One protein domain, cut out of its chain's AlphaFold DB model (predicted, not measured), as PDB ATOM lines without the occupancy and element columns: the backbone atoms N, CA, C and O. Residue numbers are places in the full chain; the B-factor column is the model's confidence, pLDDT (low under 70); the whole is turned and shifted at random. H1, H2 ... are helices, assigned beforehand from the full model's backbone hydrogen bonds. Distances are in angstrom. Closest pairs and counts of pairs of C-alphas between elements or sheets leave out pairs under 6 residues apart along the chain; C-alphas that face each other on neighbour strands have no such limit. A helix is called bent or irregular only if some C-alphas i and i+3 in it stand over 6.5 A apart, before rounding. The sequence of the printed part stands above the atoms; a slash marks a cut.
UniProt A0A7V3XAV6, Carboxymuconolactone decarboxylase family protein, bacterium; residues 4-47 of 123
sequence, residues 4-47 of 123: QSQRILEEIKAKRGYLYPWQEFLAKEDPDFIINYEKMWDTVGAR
ATOM      1  N   GLN A   4      -8.022  20.615  -9.459       86.56
ATOM      2  CA  GLN A   4      -8.231  21.849 -10.207       86.56
ATOM      3  C   GLN A   4      -9.718  22.236 -10.273       86.56
ATOM      4  O   GLN A   4     -10.064  23.374  -9.971       86.56
ATOM      5  N   SER A   5     -10.609  21.294 -10.587       87.81
ATOM      6  CA  SER A   5     -12.061  21.502 -10.584       87.81
ATOM      7  C   SER A   5     -12.578  21.932  -9.214       87.81
ATOM      8  O   SER A   5     -13.365  22.872  -9.126       87.81
ATOM      9  N   GLN A   6     -12.120  21.277  -8.142       90.50
ATOM     10  CA  GLN A   6     -12.507  21.626  -6.772       90.50
ATOM     11  C   GLN A   6     -12.123  23.076  -6.449       90.50
ATOM     12  O   GLN A   6     -12.956  23.852  -5.980       90.50
ATOM     13  N   ARG A   7     -10.892  23.462  -6.797       92.12
ATOM     14  CA  ARG A   7     -10.393  24.823  -6.603       92.12
ATOM     15  C   ARG A   7     -11.207  25.867  -7.375       92.12
ATOM     16  O   ARG A   7     -11.549  26.895  -6.800       92.12
ATOM     17  N   ILE A   8     -11.570  25.606  -8.637       91.81
ATOM     18  CA  ILE A   8     -12.415  26.532  -9.416       91.81
ATOM     19  C   ILE A   8     -13.775  26.742  -8.733       91.81
ATOM     20  O   ILE A   8     -14.240  27.877  -8.640       91.81
ATOM     21  N   LEU A   9     -14.422  25.683  -8.235       92.81
ATOM     22  CA  LEU A   9     -15.734  25.808  -7.585       92.81
ATOM     23  C   LEU A   9     -15.668  26.640  -6.297       92.81
ATOM     24  O   LEU A   9     -16.554  27.459  -6.037       92.81
ATOM     25  N   GLU A  10     -14.608  26.459  -5.511       93.31
ATOM     26  CA  GLU A  10     -14.354  27.249  -4.304       93.31
ATOM     27  C   GLU A  10     -14.122  28.725  -4.640       93.31
ATOM     28  O   GLU A  10     -14.724  29.604  -4.016       93.31
ATOM     29  N   GLU A  11     -13.332  29.006  -5.680       90.38
ATOM     30  CA  GLU A  11     -13.100  30.363  -6.177       90.38
ATOM     31  C   GLU A  11     -14.402  31.023  -6.667       90.38
ATOM     32  O   GLU A  11     -14.667  32.181  -6.331       90.38
ATOM     33  N   ILE A  12     -15.255  30.293  -7.397       90.69
ATOM     34  CA  ILE A  12     -16.569  30.783  -7.847       90.69
ATOM     35  C   ILE A  12     -17.429  31.176  -6.649       90.69
ATOM     36  O   ILE A  12     -17.946  32.298  -6.596       90.69
ATOM     37  N   LYS A  13     -17.570  30.272  -5.675       90.06
ATOM     38  CA  LYS A  13     -18.405  30.501  -4.493       90.06
ATOM     39  C   LYS A  13     -17.891  31.681  -3.674       90.06
ATOM     40  O   LYS A  13     -18.696  32.509  -3.253       90.06
ATOM     41  N   ALA A  14     -16.575  31.805  -3.505       88.19
ATOM     42  CA  ALA A  14     -15.955  32.915  -2.788       88.19
ATOM     43  C   ALA A  14     -16.181  34.267  -3.489       88.19
ATOM     44  O   ALA A  14     -16.569  35.239  -2.845       88.19
ATOM     45  N   LYS A  15     -15.995  34.336  -4.814       83.94
ATOM     46  CA  LYS A  15     -16.175  35.574  -5.598       83.94
ATOM     47  C   LYS A  15     -17.642  36.002  -5.708       83.94
ATOM     48  O   LYS A  15     -17.951  37.196  -5.785       83.94
ATOM     49  N   ARG A  16     -18.554  35.033  -5.827       81.94
ATOM     50  CA  ARG A  16     -19.958  35.294  -6.185       81.94
ATOM     51  C   ARG A  16     -20.918  35.253  -5.007       81.94
ATOM     52  O   ARG A  16     -21.970  35.878  -5.092       81.94
ATOM     53  N   GLY A  17     -20.554  34.551  -3.937       83.81
ATOM     54  CA  GLY A  17     -21.424  34.248  -2.800       83.81
ATOM     55  C   GLY A  17     -22.368  33.067  -3.047       83.81
ATOM     56  O   GLY A  17     -23.117  32.686  -2.153       83.81
ATOM     57  N   TYR A  18     -22.343  32.471  -4.241       84.25
ATOM     58  CA  TYR A  18     -23.202  31.356  -4.625       84.25
ATOM     59  C   TYR A  18     -22.520  30.471  -5.671       84.25
ATOM     60  O   TYR A  18     -21.575  30.887  -6.344       84.25
ATOM     61  N   LEU A  19     -23.038  29.254  -5.813       88.19
ATOM     62  CA  LEU A  19     -22.638  28.277  -6.816       88.19
ATOM     63  C   LEU A  19     -23.908  27.649  -7.392       88.19
ATOM     64  O   LEU A  19     -24.809  27.286  -6.636       88.19
ATOM     65  N   TYR A  20     -24.009  27.557  -8.716       86.81
ATOM     66  CA  TYR A  20     -25.136  26.888  -9.355       86.81
ATOM     67  C   TYR A  20     -24.898  25.372  -9.438       86.81
ATOM     68  O   TYR A  20     -23.775  24.959  -9.730       86.81
ATOM     69  N   PRO A  21     -25.946  24.534  -9.308       89.88
ATOM     70  CA  PRO A  21     -25.804  23.076  -9.396       89.88
ATOM     71  C   PRO A  21     -25.147  22.586 -10.696       89.88
ATOM     72  O   PRO A  21     -24.372  21.633 -10.688       89.88
ATOM     73  N   TRP A  22     -25.401  23.268 -11.818       90.25
ATOM     74  CA  TRP A  22     -24.804  22.911 -13.108       90.25
ATOM     75  C   TRP A  22     -23.282  23.117 -13.140       90.25
ATOM     76  O   TRP A  22     -22.598  22.439 -13.902       90.25
ATOM     77  N   GLN A  23     -22.736  24.013 -12.310       92.94
ATOM     78  CA  GLN A  23     -21.294  24.257 -12.240       92.94
ATOM     79  C   GLN A  23     -20.585  23.088 -11.559       92.94
ATOM     80  O   GLN A  23     -19.555  22.637 -12.049       92.94
ATOM     81  N   GLU A  24     -21.165  22.550 -10.482       92.94
ATOM     82  CA  GLU A  24     -20.660  21.332  -9.836       92.94
ATOM     83  C   GLU A  24     -20.745  20.116 -10.760       92.94
ATOM     84  O   GLU A  24     -19.847  19.275 -10.762       92.94
ATOM     85  N   PHE A  25     -21.821  20.023 -11.544       93.62
ATOM     86  CA  PHE A  25     -21.981  18.973 -12.544       93.62
ATOM     87  C   PHE A  25     -20.898  19.070 -13.629       93.62
ATOM     88  O   PHE A  25     -20.150  18.115 -13.824       93.62
ATOM     89  N   LEU A  26     -20.727  20.235 -14.266       93.00
ATOM     90  CA  LEU A  26     -19.689  20.418 -15.288       93.00
ATOM     91  C   LEU A  26     -18.275  20.242 -14.735       93.00
ATOM     92  O   LEU A  26     -17.438  19.663 -15.406       93.00
ATOM     93  N   ALA A  27     -17.999  20.653 -13.500       93.25
ATOM     94  CA  ALA A  27     -16.689  20.431 -12.891       93.25
ATOM     95  C   ALA A  27     -16.319  18.942 -12.738       93.25
ATOM     96  O   ALA A  27     -15.131  18.621 -12.617       93.25
ATOM     97  N   LYS A  28     -17.310  18.039 -12.735       92.69
ATOM     98  CA  LYS A  28     -17.106  16.584 -12.738       92.69
ATOM     99  C   LYS A  28     -16.982  16.024 -14.154       92.69
ATOM    100  O   LYS A  28     -16.092  15.208 -14.371       92.69
ATOM    101  N   GLU A  29     -17.843  16.468 -15.066       95.25
ATOM    102  CA  GLU A  29     -17.962  15.902 -16.418       95.25
ATOM    103  C   GLU A  29     -16.988  16.520 -17.436       95.25
ATOM    104  O   GLU A  29     -16.409  15.803 -18.245       95.25
ATOM    105  N   ASP A  30     -16.781  17.837 -17.385       93.75
ATOM    106  CA  ASP A  30     -15.905  18.601 -18.284       93.75
ATOM    107  C   ASP A  30     -15.193  19.750 -17.527       93.75
ATOM    108  O   ASP A  30     -15.610  20.919 -17.568       93.75
ATOM    109  N   PRO A  31     -14.109  19.424 -16.791       91.81
ATOM    110  CA  PRO A  31     -13.300  20.398 -16.062       91.81
ATOM    111  C   PRO A  31     -12.802  21.559 -16.928       91.81
ATOM    112  O   PRO A  31     -12.852  22.717 -16.508       91.81
ATOM    113  N   ASP A  32     -12.333  21.268 -18.142       92.75
ATOM    114  CA  ASP A  32     -11.718  22.267 -19.015       92.75
ATOM    115  C   ASP A  32     -12.738  23.314 -19.456       92.75
ATOM    116  O   ASP A  32     -12.429  24.514 -19.502       92.75
ATOM    117  N   PHE A  33     -13.979  22.894 -19.715       92.81
ATOM    118  CA  PHE A  33     -15.051  23.825 -20.028       92.81
ATOM    119  C   PHE A  33     -15.351  24.766 -18.861       92.81
ATOM    120  O   PHE A  33     -15.375  25.981 -19.072       92.81
ATOM    121  N   ILE A  34     -15.547  24.263 -17.633       92.69
ATOM    122  CA  ILE A  34     -15.893  25.141 -16.499       92.69
ATOM    123  C   ILE A  34     -14.756  26.121 -16.172       92.69
ATOM    124  O   ILE A  34     -15.017  27.283 -15.862       92.69
ATOM    125  N   ILE A  35     -13.496  25.701 -16.335       90.38
ATOM    126  CA  ILE A  35     -12.320  26.567 -16.179       90.38
ATOM    127  C   ILE A  35     -12.346  27.710 -17.200       90.38
ATOM    128  O   ILE A  35     -12.113  28.870 -16.853       90.38
ATOM    129  N   ASN A  36     -12.605  27.402 -18.470       91.88
ATOM    130  CA  ASN A  36     -12.609  28.415 -19.525       91.88
ATOM    131  C   ASN A  36     -13.850  29.314 -19.464       91.88
ATOM    132  O   ASN A  36     -13.738  30.524 -19.676       91.88
ATOM    133  N   TYR A  37     -15.002  28.756 -19.089       90.44
ATOM    134  CA  TYR A  37     -16.199  29.521 -18.757       90.44
ATOM    135  C   TYR A  37     -15.903  30.546 -17.656       90.44
ATOM    136  O   TYR A  37     -16.249  31.722 -17.795       90.44
ATOM    137  N   GLU A  38     -15.202  30.133 -16.596       88.19
ATOM    138  CA  GLU A  38     -14.865  31.026 -15.488       88.19
ATOM    139  C   GLU A  38     -13.943  32.164 -15.919       88.19
ATOM    140  O   GLU A  38     -14.188  33.319 -15.574       88.19
ATOM    141  N   LYS A  39     -12.938  31.883 -16.756       88.06
ATOM    142  CA  LYS A  39     -12.066  32.926 -17.322       88.06
ATOM    143  C   LYS A  39     -12.851  33.956 -18.133       88.06
ATOM    144  O   LYS A  39     -12.567  35.155 -18.055       88.06
ATOM    145  N   MET A  40     -13.836  33.512 -18.916       87.00
ATOM    146  CA  MET A  40     -14.701  34.418 -19.674       87.00
ATOM    147  C   MET A  40     -15.531  35.290 -18.726       87.00
ATOM    148  O   MET A  40     -15.614  36.507 -18.916       87.00
ATOM    149  N   TRP A  41     -16.081  34.693 -17.667       84.12
ATOM    150  CA  TRP A  41     -16.810  35.434 -16.646       84.12
ATOM    151  C   TRP A  41     -15.930  36.449 -15.913       84.12
ATOM    152  O   TRP A  41     -16.348  37.587 -15.719       84.12
ATOM    153  N   ASP A  42     -14.702  36.093 -15.546       82.25
ATOM    154  CA  ASP A  42     -13.770  37.018 -14.901       82.25
ATOM    155  C   ASP A  42     -13.436  38.204 -15.819       82.25
ATOM    156  O   ASP A  42     -13.427  39.365 -15.392       82.25
ATOM    157  N   THR A  43     -13.239  37.925 -17.108       82.56
ATOM    158  CA  THR A  43     -12.909  38.938 -18.117       82.56
ATOM    159  C   THR A  43     -14.041  39.950 -18.302       82.56
ATOM    160  O   THR A  43     -13.792  41.159 -18.343       82.56
ATOM    161  N   VAL A  44     -15.287  39.475 -18.398       77.75
ATOM    162  CA  VAL A  44     -16.455  40.320 -18.697       77.75
ATOM    163  C   VAL A  44     -17.096  40.874 -17.422       77.75
ATOM    164  O   VAL A  44     -17.385  42.070 -17.335       77.75
ATOM    165  N   GLY A  45     -17.307  40.020 -16.425       70.50
ATOM    166  CA  GLY A  45     -18.041  40.300 -15.194       70.50
ATOM    167  C   GLY A  45     -17.171  40.868 -14.075       70.50
ATOM    168  O   GLY A  45     -17.473  41.950 -13.569       70.50
ATOM    169  N   ALA A  46     -16.078  40.192 -13.706       66.62
ATOM    170  CA  ALA A  46     -15.289  40.558 -12.519       66.62
ATOM    171  C   ALA A  46     -14.411  41.806 -12.724       66.62
ATOM    172  O   ALA A  46     -14.197  42.589 -11.797       66.62
ATOM    173  N   ARG A  47     -13.927  42.036 -13.950       69.88
ATOM    174  CA  ARG A  47     -13.018  43.150 -14.252       69.88
ATOM    175  C   ARG A  47     -13.745  44.501 -14.293       69.88
ATOM    176  O   ARG A  47     -14.340  44.853 -15.310       69.88
TER     177      ARG A  47
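What this domain is: This is residues 4 to 47 of the 123 residues of the protein "Carboxymuconolactone decarboxylase family protein" of bacterium (UniProt A0A7V3XAV6). Three helices make a small cluster: H1 and H3 run the same way as a narrow V, near each other where both begin and spreading toward their ends, and the short H2 runs back the opposite way, its later part packed by the closed end of the V. H3, the longest helix, runs on past its contacts with the other two, which it makes within residues 31 to 38. The printed part has 44 residues with three named helices, in the order H1, H2, H3 along the chain, and no named strand; the class is all helix. The whole is compact, with a radius of gyration of the C-alphas of 9.6 A, and its C-alphas span 28 by 19 by 16 A along the three main axes.

How they stand to each other: H3, residues 31 to 46, touches H1, residues 4 to 16, at a shallow tilt of 25 degrees, and the two run the same way. Their closest C-alphas are those of Ser 5 and Pro 31, 5.7 A apart, and H3 touches H1 with residues 31 to 38 alone. H2, residues 21 to 29, touches H3 at a steep tilt of 43 degrees, opposite ways. Their closest C-alphas, of Ala 27 and Ile 34, are 6.0 A apart, and H3 takes part with residues 33 to 34 alone. H1 touches H2 with residues 5 to 9 alone, at a shallow tilt of 18 degrees, opposite ways; their closest C-alphas are those of Ser 5 and Ala 27, 5.3 A apart. H1 and H2 form a helical hairpin, and so do H2 and H3. The helix packing is mostly aligned, but only just: 2 of the 3 pairs are at a shallow tilt. In H1, H2 and H3 every O i to N i+4 pair is within hydrogen-bond range.

Where its parts are: H3 begins at C-alpha 31, at (-13.300, 20.398, -16.062), and ends at C-alpha 46, at (-15.289, 40.558, -12.519), 20.6 A from first to last C-alpha. H3 is neither bent nor irregular, but only just: C-alphas 43 and 46 are 6.3 A apart. H1 covers residues 4 to 16 over 18.3 A and begins at C-alpha 4, at (-8.231, 21.849, -10.207). H2, residues 21 to 29, measures 12.7 A.

The domain as a whole: The two C-alphas farthest apart are those of Glu 29 and Arg 47, at 27.8 A. The printed part has no cut. The link from H1 to H2, 4 residues, is tight, and so is the link from H2 to H3, 1 residue. The mean pLDDT of the printed part is 88.0, and in this predicted model residues 46 to 47 are under 70.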